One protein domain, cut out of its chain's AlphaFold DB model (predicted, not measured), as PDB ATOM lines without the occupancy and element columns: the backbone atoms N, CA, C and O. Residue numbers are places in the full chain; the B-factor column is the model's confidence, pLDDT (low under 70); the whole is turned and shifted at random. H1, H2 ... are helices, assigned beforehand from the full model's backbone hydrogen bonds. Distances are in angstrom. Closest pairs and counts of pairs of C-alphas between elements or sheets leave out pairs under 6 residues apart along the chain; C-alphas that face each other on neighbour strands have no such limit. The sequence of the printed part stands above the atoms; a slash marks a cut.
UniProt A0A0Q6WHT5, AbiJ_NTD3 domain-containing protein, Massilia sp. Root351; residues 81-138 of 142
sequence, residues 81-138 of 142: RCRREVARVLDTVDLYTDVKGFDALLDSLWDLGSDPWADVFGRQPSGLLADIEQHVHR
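What this domain is: This is residues 81 to 138 of the 142 residues of the protein "AbiJ_NTD3 domain-containing protein" of Massilia sp. Root351 (UniProt A0A0Q6WHT5). Helix H1 sticks out at one end of a loose, elongated domain, while H2 and H3 run side by side with a gap between them, and the long loop of residues 110 to 127 reaches to the other end. The printed part has 58 residues, all helix in class, with H1, H2 and H3 in that order and no named strand. It is loose, with a radius of gyration of the C-alphas of 13.5 A and spans of 40 by 24 by 21 A.

How they stand to each other: H1, residues 81 to 91, is apart from H2, residues 99 to 109, and from H3, residues 128 to 138. H2 and H3 are close but not clearly touching; their closest C-alphas, of Val 99 and His 137, are 7.7 A apart. They run opposite ways at a shallow tilt of 23 degrees. Every O i to N i+4 pair is within hydrogen-bond range in H1 and H2, and 6 of 7 in H3.

Where its parts are: H1 measures 15.3 A from C-alpha 81 at (57.024, 102.881, 172.475) to C-alpha 91, H2 15.5 A, and H3 14.3 A, ending at C-alpha 138 at (57.392, 77.127, 170.306).

The domain as a whole: The C-alphas farthest apart, of Arg 81 and Val 120, are 41.3 A apart. The printed part has no cut. The link from H2 to H3 is long, and in it residues 114 to 120 and 122 to 126 have pLDDT under 70.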
ATOM      1  N   ARG A  81      55.663 102.700 171.972       94.88
ATOM      2  CA  ARG A  81      57.024 102.881 172.475       94.88
ATOM      3  C   ARG A  81      57.222 102.152 173.802       94.88
ATOM      4  O   ARG A  81      58.147 101.354 173.880       94.88
ATOM      5  N   CYS A  82      56.334 102.375 174.772       93.75
ATOM      6  CA  CYS A  82      56.380 101.709 176.076       93.75
ATOM      7  C   CYS A  82      56.371 100.183 175.911       93.75
ATOM      8  O   CYS A  82      57.273  99.507 176.392       93.75
ATOM      9  N   ARG A  83      55.446  99.647 175.099       91.31
ATOM     10  CA  ARG A  83      55.385  98.203 174.801       91.31
ATOM     11  C   ARG A  83      56.698  97.643 174.248       91.31
ATOM     12  O   ARG A  83      57.145  96.591 174.681       91.31
ATOM     13  N   ARG A  84      57.340  98.353 173.314       92.88
ATOM     14  CA  ARG A  84      58.633  97.942 172.732       92.88
ATOM     15  C   ARG A  84      59.788  98.028 173.722       92.88
ATOM     16  O   ARG A  84      60.700  97.214 173.651       92.88
ATOM     17  N   GLU A  85      59.790  99.042 174.579       94.38
ATOM     18  CA  GLU A  85      60.807  99.199 175.620       94.38
ATOM     19  C   GLU A  85      60.694  98.067 176.644       94.38
ATOM     20  O   GLU A  85      61.700  97.426 176.928       94.38
ATOM     21  N   VAL A  86      59.475  97.753 177.095       90.56
ATOM     22  CA  VAL A  86      59.203  96.602 177.967       90.56
ATOM     23  C   VAL A  86      59.629  95.299 177.295       90.56
ATOM     24  O   VAL A  86      60.417  94.564 177.879       90.56
ATOM     25  N   ALA A  87      59.199  95.043 176.053       87.38
ATOM     26  CA  ALA A  87      59.569  93.829 175.321       87.38
ATOM     27  C   ALA A  87      61.091  93.664 175.203       87.38
ATOM     28  O   ALA A  87      61.614  92.596 175.480       87.38
ATOM     29  N   ARG A  88      61.821  94.742 174.882       89.19
ATOM     30  CA  ARG A  88      63.287  94.701 174.795       89.19
ATOM     31  C   ARG A  88      63.947  94.377 176.133       89.19
ATOM     32  O   ARG A  88      64.975  93.716 176.147       89.19
ATOM     33  N   VAL A  89      63.418  94.892 177.241       90.06
ATOM     34  CA  VAL A  89      63.956  94.571 178.570       90.06
ATOM     35  C   VAL A  89      63.677  93.108 178.907       90.06
ATOM     36  O   VAL A  89      64.585  92.422 179.366       90.06
ATOM     37  N   LEU A  90      62.465  92.623 178.634       85.81
ATOM     38  CA  LEU A  90      62.087  91.233 178.892       85.81
ATOM     39  C   LEU A  90      62.902  90.241 178.056       85.81
ATOM     40  O   LEU A  90      63.324  89.233 178.600       85.81
ATOM     41  N   ASP A  91      63.210  90.564 176.800       84.31
ATOM     42  CA  ASP A  91      64.039  89.742 175.902       84.31
ATOM     43  C   ASP A  91      65.460  89.486 176.446       84.31
ATOM     44  O   ASP A  91      66.113  88.499 176.126       84.31
ATOM     45  N   THR A  92      65.958  90.364 177.325       82.62
ATOM     46  CA  THR A  92      67.274  90.177 177.963       82.62
ATOM     47  C   THR A  92      67.244  89.288 179.205       82.62
ATOM     48  O   THR A  92      68.300  89.003 179.777       82.62
ATOM     49  N   VAL A  93      66.056  88.877 179.647       84.31
ATOM     50  CA  VAL A  93      65.847  88.090 180.860       84.31
ATOM     51  C   VAL A  93      65.356  86.705 180.467       84.31
ATOM     52  O   VAL A  93      64.384  86.566 179.734       84.31
ATOM     53  N   ASP A  94      65.997  85.672 181.007       85.12
ATOM     54  CA  ASP A  94      65.462  84.316 180.928       85.12
ATOM     55  C   ASP A  94      64.177  84.245 181.770       85.12
ATOM     56  O   ASP A  94      64.234  84.227 183.004       85.12
ATOM     57  N   LEU A  95      63.015  84.325 181.108       81.06
ATOM     58  CA  LEU A  95      61.710  84.488 181.763       81.06
ATOM     59  C   LEU A  95      61.363  83.306 182.674       81.06
ATOM     60  O   LEU A  95      60.678  83.485 183.683       81.06
ATOM     61  N   TYR A  96      61.836  82.109 182.332       86.12
ATOM     62  CA  TYR A  96      61.619  80.905 183.116       86.12
ATOM     63  C   TYR A  96      62.707  79.864 182.862       86.12
ATOM     64  O   TYR A  96      63.157  79.652 181.744       86.12
ATOM     65  N   THR A  97      63.062  79.120 183.906       85.69
ATOM     66  CA  THR A  97      63.938  77.942 183.777       85.69
ATOM     67  C   THR A  97      63.141  76.651 183.549       85.69
ATOM     68  O   THR A  97      63.673  75.675 183.025       85.69
ATOM     69  N   ASP A  98      61.862  76.631 183.940       88.50
ATOM     70  CA  ASP A  98      60.950  75.495 183.781       88.50
ATOM     71  C   ASP A  98      59.614  75.965 183.203       88.50
ATOM     72  O   ASP A  98      58.887  76.719 183.849       88.50
ATOM     73  N   VAL A  99      59.293  75.481 182.000       87.06
ATOM     74  CA  VAL A  99      58.045  75.793 181.283       87.06
ATOM     75  C   VAL A  99      56.829  75.433 182.134       87.06
ATOM     76  O   VAL A  99      55.915  76.232 182.281       87.06
ATOM     77  N   LYS A 100      56.829  74.254 182.769       87.62
ATOM     78  CA  LYS A 100      55.656  73.781 183.519       87.62
ATOM     79  C   LYS A 100      55.401  74.612 184.770       87.62
ATOM     80  O   LYS A 100      54.256  74.919 185.080       87.62
ATOM     81  N   GLY A 101      56.462  74.945 185.503       88.62
ATOM     82  CA  GLY A 101      56.383  75.838 186.652       88.62
ATOM     83  C   GLY A 101      55.941  77.247 186.264       88.62
ATOM     84  O   GLY A 101      55.178  77.863 187.006       88.62
ATOM     85  N   PHE A 102      56.373  77.734 185.099       89.12
ATOM     86  CA  PHE A 102      55.937  79.019 184.560       89.12
ATOM     87  C   PHE A 102      54.447  79.016 184.216       89.12
ATOM     88  O   PHE A 102      53.718  79.859 184.730       89.12
ATOM     89  N   ASP A 103      53.970  78.021 183.468       87.44
ATOM     90  CA  ASP A 103      52.550  77.894 183.122       87.44
ATOM     91  C   ASP A 103      51.673  77.762 184.368       87.44
ATOM     92  O   ASP A 103      50.648  78.428 184.487       87.44
ATOM     93  N   ALA A 104      52.105  76.960 185.348       87.62
ATOM     94  CA  ALA A 104      51.398  76.818 186.617       87.62
ATOM     95  C   ALA A 104      51.347  78.133 187.412       87.62
ATOM     96  O   ALA A 104      50.350  78.419 188.077       87.62
ATOM     97  N   LEU A 105      52.410  78.945 187.355       90.38
ATOM     98  CA  LEU A 105      52.414  80.273 187.959       90.38
ATOM     99  C   LEU A 105      51.429  81.195 187.238       90.38
ATOM    100  O   LEU A 105      50.635  81.858 187.905       90.38
ATOM    101  N   LEU A 106      51.453  81.222 185.905       89.62
ATOM    102  CA  LEU A 106      50.545  82.051 185.119       89.62
ATOM    103  C   LEU A 106      49.076  81.677 185.366       89.62
ATOM    104  O   LEU A 106      48.278  82.565 185.647       89.62
ATOM    105  N   ASP A 107      48.738  80.388 185.365       85.94
ATOM    106  CA  ASP A 107      47.381  79.885 185.634       85.94
ATOM    107  C   ASP A 107      46.919  80.185 187.076       85.94
ATOM    108  O   ASP A 107      45.741  80.411 187.348       85.94
ATOM    109  N   SER A 108      47.859  80.268 188.028       86.06
ATOM    110  CA  SER A 108      47.537  80.673 189.404       86.06
ATOM    111  C   SER A 108      47.204  82.163 189.543       86.06
ATOM    112  O   SER A 108      46.539  82.559 190.504       86.06
ATOM    113  N   LEU A 109      47.685  82.988 188.611       87.31
ATOM    114  CA  LEU A 109      47.583  84.444 188.662       87.31
ATOM    115  C   LEU A 109      46.488  84.979 187.736       87.31
ATOM    116  O   LEU A 109      45.804  85.933 188.110       87.31
ATOM    117  N   TRP A 110      46.288  84.363 186.572       87.75
ATOM    118  CA  TRP A 110      45.360  84.806 185.533       87.75
ATOM    119  C   TRP A 110      44.439  83.680 185.078       87.75
ATOM    120  O   TRP A 110      44.815  82.514 185.065       87.75
ATOM    121  N   ASP A 111      43.234  84.049 184.650       85.88
ATOM    122  CA  ASP A 111      42.408  83.174 183.826       85.88
ATOM    123  C   ASP A 111      42.947  83.211 182.389       85.88
ATOM    124  O   ASP A 111      42.725  84.165 181.643       85.88
ATOM    125  N   LEU A 112      43.720  82.189 182.019       83.50
ATOM    126  CA  LEU A 112      44.345  82.093 180.697       83.50
ATOM    127  C   LEU A 112      43.384  81.571 179.615       83.50
ATOM    128  O   LEU A 112      43.800  81.371 178.470       83.50
ATOM    129  N   GLY A 113      42.113  81.334 179.963       74.69
ATOM    130  CA  GLY A 113      41.112  80.789 179.052       74.69
ATOM    131  C   GLY A 113      41.430  79.366 178.599       74.69
ATOM    132  O   GLY A 113      41.062  78.986 177.487       74.69
ATOM    133  N   SER A 114      42.142  78.590 179.423       67.69
ATOM    134  CA  SER A 114      42.431  77.193 179.112       67.69
ATOM    135  C   SER A 114      41.110  76.420 179.022       67.69
ATOM    136  O   SER A 114      40.303  76.441 179.947       67.69
ATOM    137  N   ASP A 115      40.847  75.775 177.880       66.25
ATOM    138  CA  ASP A 115      39.739  74.825 177.739       66.25
ATOM    139  C   ASP A 115      40.286  73.426 178.052       66.25
ATOM    140  O   ASP A 115      40.947  72.826 177.196       66.25
ATOM    141  N   PRO A 116      40.010  72.859 179.246       63.38
ATOM    142  CA  PRO A 116      40.526  71.547 179.634       63.38
ATOM    143  C   PRO A 116      40.010  70.415 178.738       63.38
ATOM    144  O   PRO A 116      40.481  69.283 178.829       63.38
ATOM    145  N   TRP A 117      39.012  70.697 177.895       61.44
ATOM    146  CA  TRP A 117      38.385  69.737 177.005       61.44
ATOM    147  C   TRP A 117      38.786  69.897 175.536       61.44
ATOM    148  O   TRP A 117      38.349  69.084 174.715       61.44
ATOM    149  N   ALA A 118      39.609  70.889 175.184       65.81
ATOM    150  CA  ALA A 118      40.000  71.136 173.797       65.81
ATOM    151  C   ALA A 118      40.650  69.899 173.154       65.81
ATOM    152  O   ALA A 118      40.211  69.460 172.089       65.81
ATOM    153  N   ASP A 119      41.589  69.260 173.858       62.44
ATOM    154  CA  ASP A 119      42.263  68.035 173.404       62.44
ATOM    155  C   ASP A 119      41.310  66.836 173.298       62.44
ATOM    156  O   ASP A 119      41.413  66.020 172.381       62.44
ATOM    157  N   VAL A 120      40.341  66.737 174.213       69.94
ATOM    158  CA  VAL A 120      39.359  65.639 174.248       69.94
ATOM    159  C   VAL A 120      38.369  65.745 173.085       69.94
ATOM    160  O   VAL A 120      37.966  64.727 172.522       69.94
ATOM    161  N   PHE A 121      37.984  66.964 172.703       72.81
ATOM    162  CA  PHE A 121      37.048  67.218 171.605       72.81
ATOM    163  C   PHE A 121      37.728  67.557 170.271       72.81
ATOM    164  O   PHE A 121      37.031  67.879 169.308       72.81
ATOM    165  N   GLY A 122      39.061  67.479 170.192       66.19
ATOM    166  CA  GLY A 122      39.827  67.800 168.984       66.19
ATOM    167  C   GLY A 122      39.648  69.247 168.513       66.19
ATOM    168  O   GLY A 122      39.719  69.518 167.313       66.19
ATOM    169  N   ARG A 123      39.353  70.171 169.435       66.25
ATOM    170  CA  ARG A 123      39.269  71.604 169.143       66.25
ATOM    171  C   ARG A 123      40.669  72.199 169.157       66.25
ATOM    172  O   ARG A 123      41.532  71.747 169.901       66.25
ATOM    173  N   GLN A 124      40.892  73.214 168.326       65.44
ATOM    174  CA  GLN A 124      42.149  73.949 168.392       65.44
ATOM    175  C   GLN A 124      42.265  74.633 169.762       65.44
ATOM    176  O   GLN A 124      41.267  75.200 170.217       65.44
ATOM    177  N   PRO A 125      43.452  74.599 170.393       65.69
ATOM    178  CA  PRO A 125      43.735  75.430 171.552       65.69
ATOM    179  C   PRO A 125      43.407  76.884 171.210       65.69
ATOM    180  O   PRO A 125      43.845  77.400 170.182       65.69
ATOM    181  N   SER A 126      42.590  77.520 172.039       68.31
ATOM    182  CA  SER A 126      42.186  78.917 171.885       68.31
ATOM    183  C   SER A 126      42.357  79.645 173.207       68.31
ATOM    184  O   SER A 126      42.209  79.022 174.255       68.31
ATOM    185  N   GLY A 127      42.593  80.952 173.156       76.12
ATOM    186  CA  GLY A 127      42.782  81.774 174.348       76.12
ATOM    187  C   GLY A 127      44.252  82.055 174.641       76.12
ATOM    188  O   GLY A 127      45.145  81.638 173.903       76.12
ATOM    189  N   LEU A 128      44.491  82.780 175.731       83.06
ATOM    190  CA  LEU A 128      45.802  83.343 176.042       83.06
ATOM    191  C   LEU A 128      46.861  82.259 176.275       83.06
ATOM    192  O   LEU A 128      48.008  82.439 175.880       83.06
ATOM    193  N   LEU A 129      46.480  81.116 176.854       83.00
ATOM    194  CA  LEU A 129      47.400  79.989 177.030       83.00
ATOM    195  C   LEU A 129      47.927  79.452 175.687       83.00
ATOM    196  O   LEU A 129      49.110  79.144 175.573       83.00
ATOM    197  N   ALA A 130      47.072  79.371 174.665       82.19
ATOM    198  CA  ALA A 130      47.469  78.905 173.337       82.19
ATOM    199  C   ALA A 130      48.414  79.901 172.645       82.19
ATOM    200  O   ALA A 130      49.381  79.493 171.999       82.19
ATOM    201  N   ASP A 131      48.166  81.201 172.823       84.44
ATOM    202  CA  ASP A 131      49.041  82.255 172.308       84.44
ATOM    203  C   ASP A 131      50.416  82.219 172.995       84.44
ATOM    204  O   ASP A 131      51.444  82.325 172.325       84.44
ATOM    205  N   ILE A 132      50.455  82.001 174.315       85.50
ATOM    206  CA  ILE A 132      51.702  81.824 175.076       85.50
ATOM    207  C   ILE A 132      52.447  80.580 174.590       85.50
ATOM    208  O   ILE A 132      53.641  80.651 174.301       85.50
ATOM    209  N   GLU A 133      51.758  79.452 174.410       84.50
ATOM    210  CA  GLU A 133      52.393  78.240 173.895       84.50
ATOM    211  C   GLU A 133      53.028  78.472 172.515       84.50
ATOM    212  O   GLU A 133      54.166  78.061 172.260       84.50
ATOM    213  N   GLN A 134      52.316  79.162 171.625       83.94
ATOM    214  CA  GLN A 134      52.783  79.423 170.272       83.94
ATOM    215  C   GLN A 134      53.955  80.410 170.235       83.94
ATOM    216  O   GLN A 134      54.935  80.149 169.538       83.94
ATOM    217  N   HIS A 135      53.867  81.529 170.951       83.12
ATOM    218  CA  HIS A 135      54.807  82.646 170.809       83.12
ATOM    219  C   HIS A 135      55.917  82.669 171.863       83.12
ATOM    220  O   HIS A 135      56.952  83.272 171.635       83.12
ATOM    221  N   VAL A 136      55.747  81.995 173.001       83.19
ATOM    222  CA  VAL A 136      56.761  81.968 174.066       83.19
ATOM    223  C   VAL A 136      57.509  80.636 174.084       83.19
ATOM    224  O   VAL A 136      58.727  80.619 174.233       83.19
ATOM    225  N   HIS A 137      56.814  79.507 173.905       84.38
ATOM    226  CA  HIS A 137      57.453  78.188 174.008       84.38
ATOM    227  C   HIS A 137      57.916  77.623 172.666       84.38
ATOM    228  O   HIS A 137      59.006  77.055 172.585       84.38
ATOM    229  N   ARG A 138      57.091  77.730 171.617       82.12
ATOM    230  CA  ARG A 138      57.392  77.127 170.306       82.12
ATOM    231  C   ARG A 138      58.213  78.034 169.399       82.12
ATOM    232  O   ARG A 138      59.084  77.525 168.699       82.12
TER     233      ARG A 138